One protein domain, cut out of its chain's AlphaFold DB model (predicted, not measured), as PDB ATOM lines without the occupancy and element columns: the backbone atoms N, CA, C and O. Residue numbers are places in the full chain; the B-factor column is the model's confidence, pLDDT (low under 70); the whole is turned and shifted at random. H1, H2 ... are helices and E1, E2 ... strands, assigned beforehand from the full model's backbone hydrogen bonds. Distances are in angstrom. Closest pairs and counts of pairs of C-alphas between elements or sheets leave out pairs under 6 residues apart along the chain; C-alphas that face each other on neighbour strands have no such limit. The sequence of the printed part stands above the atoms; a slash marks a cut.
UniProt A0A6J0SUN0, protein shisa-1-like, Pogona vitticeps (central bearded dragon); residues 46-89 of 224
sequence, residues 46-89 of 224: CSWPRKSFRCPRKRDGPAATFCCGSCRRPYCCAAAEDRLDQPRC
ATOM      1  N   CYS A  46      42.229 -10.758  -2.651       65.75
ATOM      2  CA  CYS A  46      43.547 -10.283  -3.054       65.75
ATOM      3  C   CYS A  46      43.501  -9.937  -4.530       65.75
ATOM      4  O   CYS A  46      43.389 -10.840  -5.356       65.75
ATOM      5  N   SER A  47      43.598  -8.654  -4.865       63.31
ATOM      6  CA  SER A  47      43.729  -8.196  -6.244       63.31
ATOM      7  C   SER A  47      45.051  -7.459  -6.433       63.31
ATOM      8  O   SER A  47      45.506  -6.717  -5.567       63.31
ATOM      9  N   TRP A  48      45.701  -7.723  -7.557       66.31
ATOM     10  CA  TRP A  48      46.849  -6.977  -8.058       66.31
ATOM     11  C   TRP A  48      46.701  -6.862  -9.579       66.31
ATOM     12  O   TRP A  48      45.882  -7.589 -10.150       66.31
ATOM     13  N   PRO A  49      47.479  -6.006 -10.267       56.88
ATOM     14  CA  PRO A  49      47.135  -5.493 -11.599       56.88
ATOM     15  C   PRO A  49      46.834  -6.525 -12.694       56.88
ATOM     16  O   PRO A  49      46.311  -6.162 -13.740       56.88
ATOM     17  N   ARG A  50      47.190  -7.800 -12.497       60.16
ATOM     18  CA  ARG A  50      46.983  -8.863 -13.487       60.16
ATOM     19  C   ARG A  50      46.194 -10.072 -12.994       60.16
ATOM     20  O   ARG A  50      45.831 -10.894 -13.829       60.16
ATOM     21  N   LYS A  51      45.973 -10.253 -11.685       67.31
ATOM     22  CA  LYS A  51      45.279 -11.439 -11.149       67.31
ATOM     23  C   LYS A  51      44.585 -11.117  -9.828       67.31
ATOM     24  O   LYS A  51      45.093 -10.347  -9.018       67.31
ATOM     25  N   SER A  52      43.454 -11.773  -9.598       73.38
ATOM     26  CA  SER A  52      42.754 -11.762  -8.316       73.38
ATOM     27  C   SER A  52      42.601 -13.181  -7.777       73.38
ATOM     28  O   SER A  52      42.221 -14.081  -8.528       73.38
ATOM     29  N   PHE A  53      42.849 -13.401  -6.486       76.31
ATOM     30  CA  PHE A  53      42.447 -14.629  -5.793       76.31
ATOM     31  C   PHE A  53      41.732 -14.324  -4.484       76.31
ATOM     32  O   PHE A  53      41.882 -13.254  -3.902       76.31
ATOM     33  N   ARG A  54      40.958 -15.297  -4.004       81.44
ATOM     34  CA  ARG A  54      40.322 -15.247  -2.685       81.44
ATOM     35  C   ARG A  54      41.145 -16.058  -1.692       81.44
ATOM     36  O   ARG A  54      41.625 -17.135  -2.047       81.44
ATOM     37  N   CYS A  55      41.288 -15.535  -0.481       80.19
ATOM     38  CA  CYS A  55      41.843 -16.276   0.643       80.19
ATOM     39  C   CYS A  55      40.741 -17.037   1.399       80.19
ATOM     40  O   CYS A  55      39.630 -16.504   1.534       80.19
ATOM     41  N   PRO A  56      41.024 -18.247   1.918       81.19
ATOM     42  CA  PRO A  56      42.234 -19.061   1.709       81.19
ATOM     43  C   PRO A  56      42.257 -19.741   0.324       81.19
ATOM     44  O   PRO A  56      41.205 -20.077  -0.227       81.19
ATOM     45  N   ARG A  57      43.444 -19.981  -0.253       77.75
ATOM     46  CA  ARG A  57      43.581 -20.864  -1.427       77.75
ATOM     47  C   ARG A  57      43.438 -22.327  -1.003       77.75
ATOM     48  O   ARG A  57      43.580 -22.667   0.163       77.75
ATOM     49  N   LYS A  58      43.269 -23.226  -1.981       80.38
ATOM     50  CA  LYS A  58      43.188 -24.687  -1.753       80.38
ATOM     51  C   LYS A  58      44.377 -25.275  -0.971       80.38
ATOM     52  O   LYS A  58      44.251 -26.359  -0.423       80.38
ATOM     53  N   ARG A  59      45.530 -24.596  -0.981       76.62
ATOM     54  CA  ARG A  59      46.765 -25.017  -0.296       76.62
ATOM     55  C   ARG A  59      47.000 -24.288   1.032       76.62
ATOM     56  O   ARG A  59      47.969 -24.606   1.710       76.62
ATOM     57  N   ASP A  60      46.151 -23.327   1.385       78.25
ATOM     58  CA  ASP A  60      46.318 -22.529   2.594       78.25
ATOM     59  C   ASP A  60      45.481 -23.117   3.739       78.25
ATOM     60  O   ASP A  60      44.421 -23.707   3.520       78.25
ATOM     61  N   GLY A  61      45.945 -22.945   4.979       80.00
ATOM     62  CA  GLY A  61      45.173 -23.331   6.160       80.00
ATOM     63  C   GLY A  61      43.885 -22.501   6.299       80.00
ATOM     64  O   GLY A  61      43.834 -21.358   5.843       80.00
ATOM     65  N   PRO A  62      42.846 -23.012   6.985       79.81
ATOM     66  CA  PRO A  62      41.546 -22.336   7.094       79.81
ATOM     67  C   PRO A  62      41.612 -20.972   7.803       79.81
ATOM     68  O   PRO A  62      40.743 -20.129   7.598       79.81
ATOM     69  N   ALA A  63      42.652 -20.736   8.608       78.06
ATOM     70  CA  ALA A  63      42.895 -19.463   9.283       78.06
ATOM     71  C   ALA A  63      43.496 -18.377   8.363       78.06
ATOM     72  O   ALA A  63      43.480 -17.199   8.719       78.06
ATOM     73  N   ALA A  64      44.012 -18.742   7.181       82.06
ATOM     74  CA  ALA A  64      44.699 -17.835   6.264       82.06
ATOM     75  C   ALA A  64      43.705 -16.997   5.442       82.06
ATOM     76  O   ALA A  64      43.472 -17.241   4.260       82.06
ATOM     77  N   THR A  65      43.072 -16.028   6.095       83.75
ATOM     78  CA  THR A  65      41.968 -15.225   5.539       83.75
ATOM     79  C   THR A  65      42.387 -13.820   5.108       83.75
ATOM     80  O   THR A  65      41.615 -13.135   4.434       83.75
ATOM     81  N   PHE A  66      43.607 -13.398   5.451       81.81
ATOM     82  CA  PHE A  66      44.140 -12.077   5.137       81.81
ATOM     83  C   PHE A  66      45.048 -12.105   3.907       81.81
ATOM     84  O   PHE A  66      45.655 -13.125   3.588       81.81
ATOM     85  N   CYS A  67      45.141 -10.958   3.231       82.88
ATOM     86  CA  CYS A  67      46.075 -10.734   2.136       82.88
ATOM     87  C   CYS A  67      47.355 -10.097   2.679       82.88
ATOM     88  O   CYS A  67      47.283  -8.970   3.161       82.88
ATOM     89  N   CYS A  68      48.492 -10.778   2.579       83.69
ATOM     90  CA  CYS A  68      49.795 -10.291   3.032       83.69
ATOM     91  C   CYS A  68      50.811 -10.221   1.888       83.69
ATOM     92  O   CYS A  68      50.584 -10.729   0.784       83.69
ATOM     93  N   GLY A  69      51.963  -9.614   2.177       79.94
ATOM     94  CA  GLY A  69      53.116  -9.564   1.286       79.94
ATOM     95  C   GLY A  69      53.264  -8.216   0.598       79.94
ATOM     96  O   GLY A  69      53.164  -7.174   1.229       79.94
ATOM     97  N   SER A  70      53.534  -8.229  -0.705       75.81
ATOM     98  CA  SER A  70      53.717  -7.006  -1.499       75.81
ATOM     99  C   SER A  70      52.765  -6.974  -2.689       75.81
ATOM    100  O   SER A  70      52.313  -8.022  -3.156       75.81
ATOM    101  N   CYS A  71      52.522  -5.791  -3.259       75.06
ATOM    102  CA  CYS A  71      51.636  -5.620  -4.420       75.06
ATOM    103  C   CYS A  71      52.030  -6.478  -5.641       75.06
ATOM    104  O   CYS A  71      51.193  -6.755  -6.498       75.06
ATOM    105  N   ARG A  72      53.298  -6.909  -5.743       72.69
ATOM    106  CA  ARG A  72      53.794  -7.785  -6.824       72.69
ATOM    107  C   ARG A  72      53.771  -9.273  -6.468       72.69
ATOM    108  O   ARG A  72      53.866 -10.109  -7.367       72.69
ATOM    109  N   ARG A  73      53.682  -9.619  -5.183       76.31
ATOM    110  CA  ARG A  73      53.700 -11.004  -4.696       76.31
ATOM    111  C   ARG A  73      52.824 -11.151  -3.444       76.31
ATOM    112  O   ARG A  73      53.360 -11.276  -2.342       76.31
ATOM    113  N   PRO A  74      51.492 -11.118  -3.600       80.19
ATOM    114  CA  PRO A  74      50.579 -11.324  -2.486       80.19
ATOM    115  C   PRO A  74      50.410 -12.814  -2.163       80.19
ATOM    116  O   PRO A  74      50.391 -13.664  -3.061       80.19
ATOM    117  N   TYR A  75      50.250 -13.123  -0.878       82.44
ATOM    118  CA  TYR A  75      49.979 -14.462  -0.346       82.44
ATOM    119  C   TYR A  75      48.928 -14.400   0.776       82.44
ATOM    120  O   TYR A  75      48.686 -13.332   1.334       82.44
ATOM    121  N   CYS A  76      48.278 -15.525   1.089       86.19
ATOM    122  CA  CYS A  76      47.317 -15.587   2.192       86.19
ATOM    123  C   CYS A  76      48.024 -15.844   3.527       86.19
ATOM    124  O   CYS A  76      48.928 -16.674   3.609       86.19
ATOM    125  N   CYS A  77      47.587 -15.161   4.578       84.75
ATOM    126  CA  CYS A  77      48.175 -15.215   5.916       84.75
ATOM    127  C   CYS A  77      47.079 -15.223   6.992       84.75
ATOM    128  O   CYS A  77      45.940 -14.816   6.747       84.75
ATOM    129  N   ALA A  78      47.416 -15.724   8.183       84.44
ATOM    130  CA  ALA A  78      46.508 -15.756   9.333       84.44
ATOM    131  C   ALA A  78      46.649 -14.526  10.247       84.44
ATOM    132  O   ALA A  78      45.717 -14.200  10.978       84.44
ATOM    133  N   ALA A  79      47.792 -13.842  10.187       80.12
ATOM    134  CA  ALA A  79      48.076 -12.661  10.988       80.12
ATOM    135  C   ALA A  79      47.526 -11.400  10.309       80.12
ATOM    136  O   ALA A  79      47.724 -11.185   9.113       80.12
ATOM    137  N   ALA A  80      46.821 -10.569  11.079       74.56
ATOM    138  CA  ALA A  80      46.276  -9.301  10.596       74.56
ATOM    139  C   ALA A  80      47.324  -8.174  10.570       74.56
ATOM    140  O   ALA A  80      47.114  -7.178   9.884       74.56
ATOM    141  N   GLU A  81      48.430  -8.327  11.305       66.62
ATOM    142  CA  GLU A  81      49.509  -7.335  11.422       66.62
ATOM    143  C   GLU A  81      50.331  -7.173  10.136       66.62
ATOM    144  O   GLU A  81      50.795  -6.079   9.838       66.62
ATOM    145  N   ASP A  82      50.390  -8.221   9.311       64.81
ATOM    146  CA  ASP A  82      51.053  -8.211   8.000       64.81
ATOM    147  C   ASP A  82      50.086  -7.911   6.842       64.81
ATOM    148  O   ASP A  82      50.419  -8.095   5.661       64.81
ATOM    149  N   ARG A  83      48.847  -7.501   7.156       73.38
ATOM    150  CA  ARG A  83      47.818  -7.260   6.144       73.38
ATOM    151  C   ARG A  83      48.279  -6.153   5.202       73.38
ATOM    152  O   ARG A  83      48.484  -5.009   5.591       73.38
ATOM    153  N   LEU A  84      48.351  -6.491   3.924       71.19
ATOM    154  CA  LEU A  84      48.658  -5.550   2.867       71.19
ATOM    155  C   LEU A  84      47.462  -4.616   2.643       71.19
ATOM    156  O   LEU A  84      46.355  -5.067   2.320       71.19
ATOM    157  N   ASP A  85      47.706  -3.311   2.744       70.50
ATOM    158  CA  ASP A  85      46.763  -2.267   2.343       70.50
ATOM    159  C   ASP A  85      46.617  -2.244   0.816       70.50
ATOM    160  O   ASP A  85      47.202  -1.427   0.106       70.50
ATOM    161  N   GLN A  86      45.790  -3.152   0.297       63.03
ATOM    162  CA  GLN A  86      45.432  -3.258  -1.120       63.03
ATOM    163  C   GLN A  86      45.062  -1.944  -1.833       63.03
ATOM    164  O   GLN A  86      45.430  -1.836  -3.002       63.03
ATOM    165  N   PRO A  87      44.403  -0.933  -1.222       63.44
ATOM    166  CA  PRO A  87      44.163   0.337  -1.915       63.44
ATOM    167  C   PRO A  87      45.449   1.083  -2.307       63.44
ATOM    168  O   PRO A  87      45.418   1.892  -3.228       63.44
ATOM    169  N   ARG A  88      46.603   0.783  -1.692       62.31
ATOM    170  CA  ARG A  88      47.910   1.312  -2.128       62.31
ATOM    171  C   ARG A  88      48.501   0.564  -3.325       62.31
ATOM    172  O   ARG A  88      49.460   1.038  -3.925       62.31
ATOM    173  N   CYS A  89      47.940  -0.586  -3.697       65.44
ATOM    174  CA  CYS A  89      48.431  -1.415  -4.798       65.44
ATOM    175  C   CYS A  89      47.845  -1.053  -6.175       65.44
ATOM    176  O   CYS A  89      48.069  -1.789  -7.138       65.44
TER     177      CYS A  89
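AT A GLANCE: This is residues 46 to 89 of the 224 residues of the protein "protein shisa-1-like" of Pogona vitticeps (central bearded dragon) (UniProt A0A6J0SUN0). Two small antiparallel hairpins, E1-E2 and E3-E4, sit close together, with a long loop, residues 55 to 65, at one end. After E4 the printed part folds back through residues 78 to 85 to a short helix, H1, beside E1 at the other end. The 44 printed residues hold four named strands and then one named helix, in two separate two-stranded antiparallel sheets. The class is mostly strand, though under half of the residues are in named elements. The whole is compact, with a radius of gyration of the C-alphas of 9.7 A and spans of 25 by 22 by 13 A.

HOW THE PARTS SIT: E1, residues 46 to 48, and E2, residues 51 to 54, form a hairpin at 174 degrees, with N 46 and O 53 within hydrogen-bond range at 2.8 A. E3, residues 66 to 70, and E4, residues 73 to 77, form another at 150 degrees, with N 68 and O 75 at 2.8 A. The closest C-alphas of E1 and E3, those of Cys 46 and Cys 67, are 5.8 A apart. E2 and E4 are near each other, with 6 pairs of C-alphas within 10 A. The closest C-alphas of E1 and H1, residues 86 to 89, are those of Trp 48 and Cys 89, 6.6 A apart. H1 is too short for an O i to N i+4 pair; its one O i to N i+3 pair is within range. E2 and H1 are apart.

IN THESE COORDINATES: E1 begins at C-alpha 46 (43.547, -10.283, -3.054). E2 is 10.5 A long, and E3 and E4 are 12.7 A each. H1 ends at C-alpha 89 (48.431, -1.415, -4.798).

THE WHOLE: The two C-alphas farthest apart, those of Lys 58 and Arg 88, are 26.4 A apart. The printed part has no cut, and the link from E2 to E3 is long, with 11 residues. The mean pLDDT of the printed part is 74.8, and residues 46 to 51, 81 to 82 and 86 to 89 are under 70.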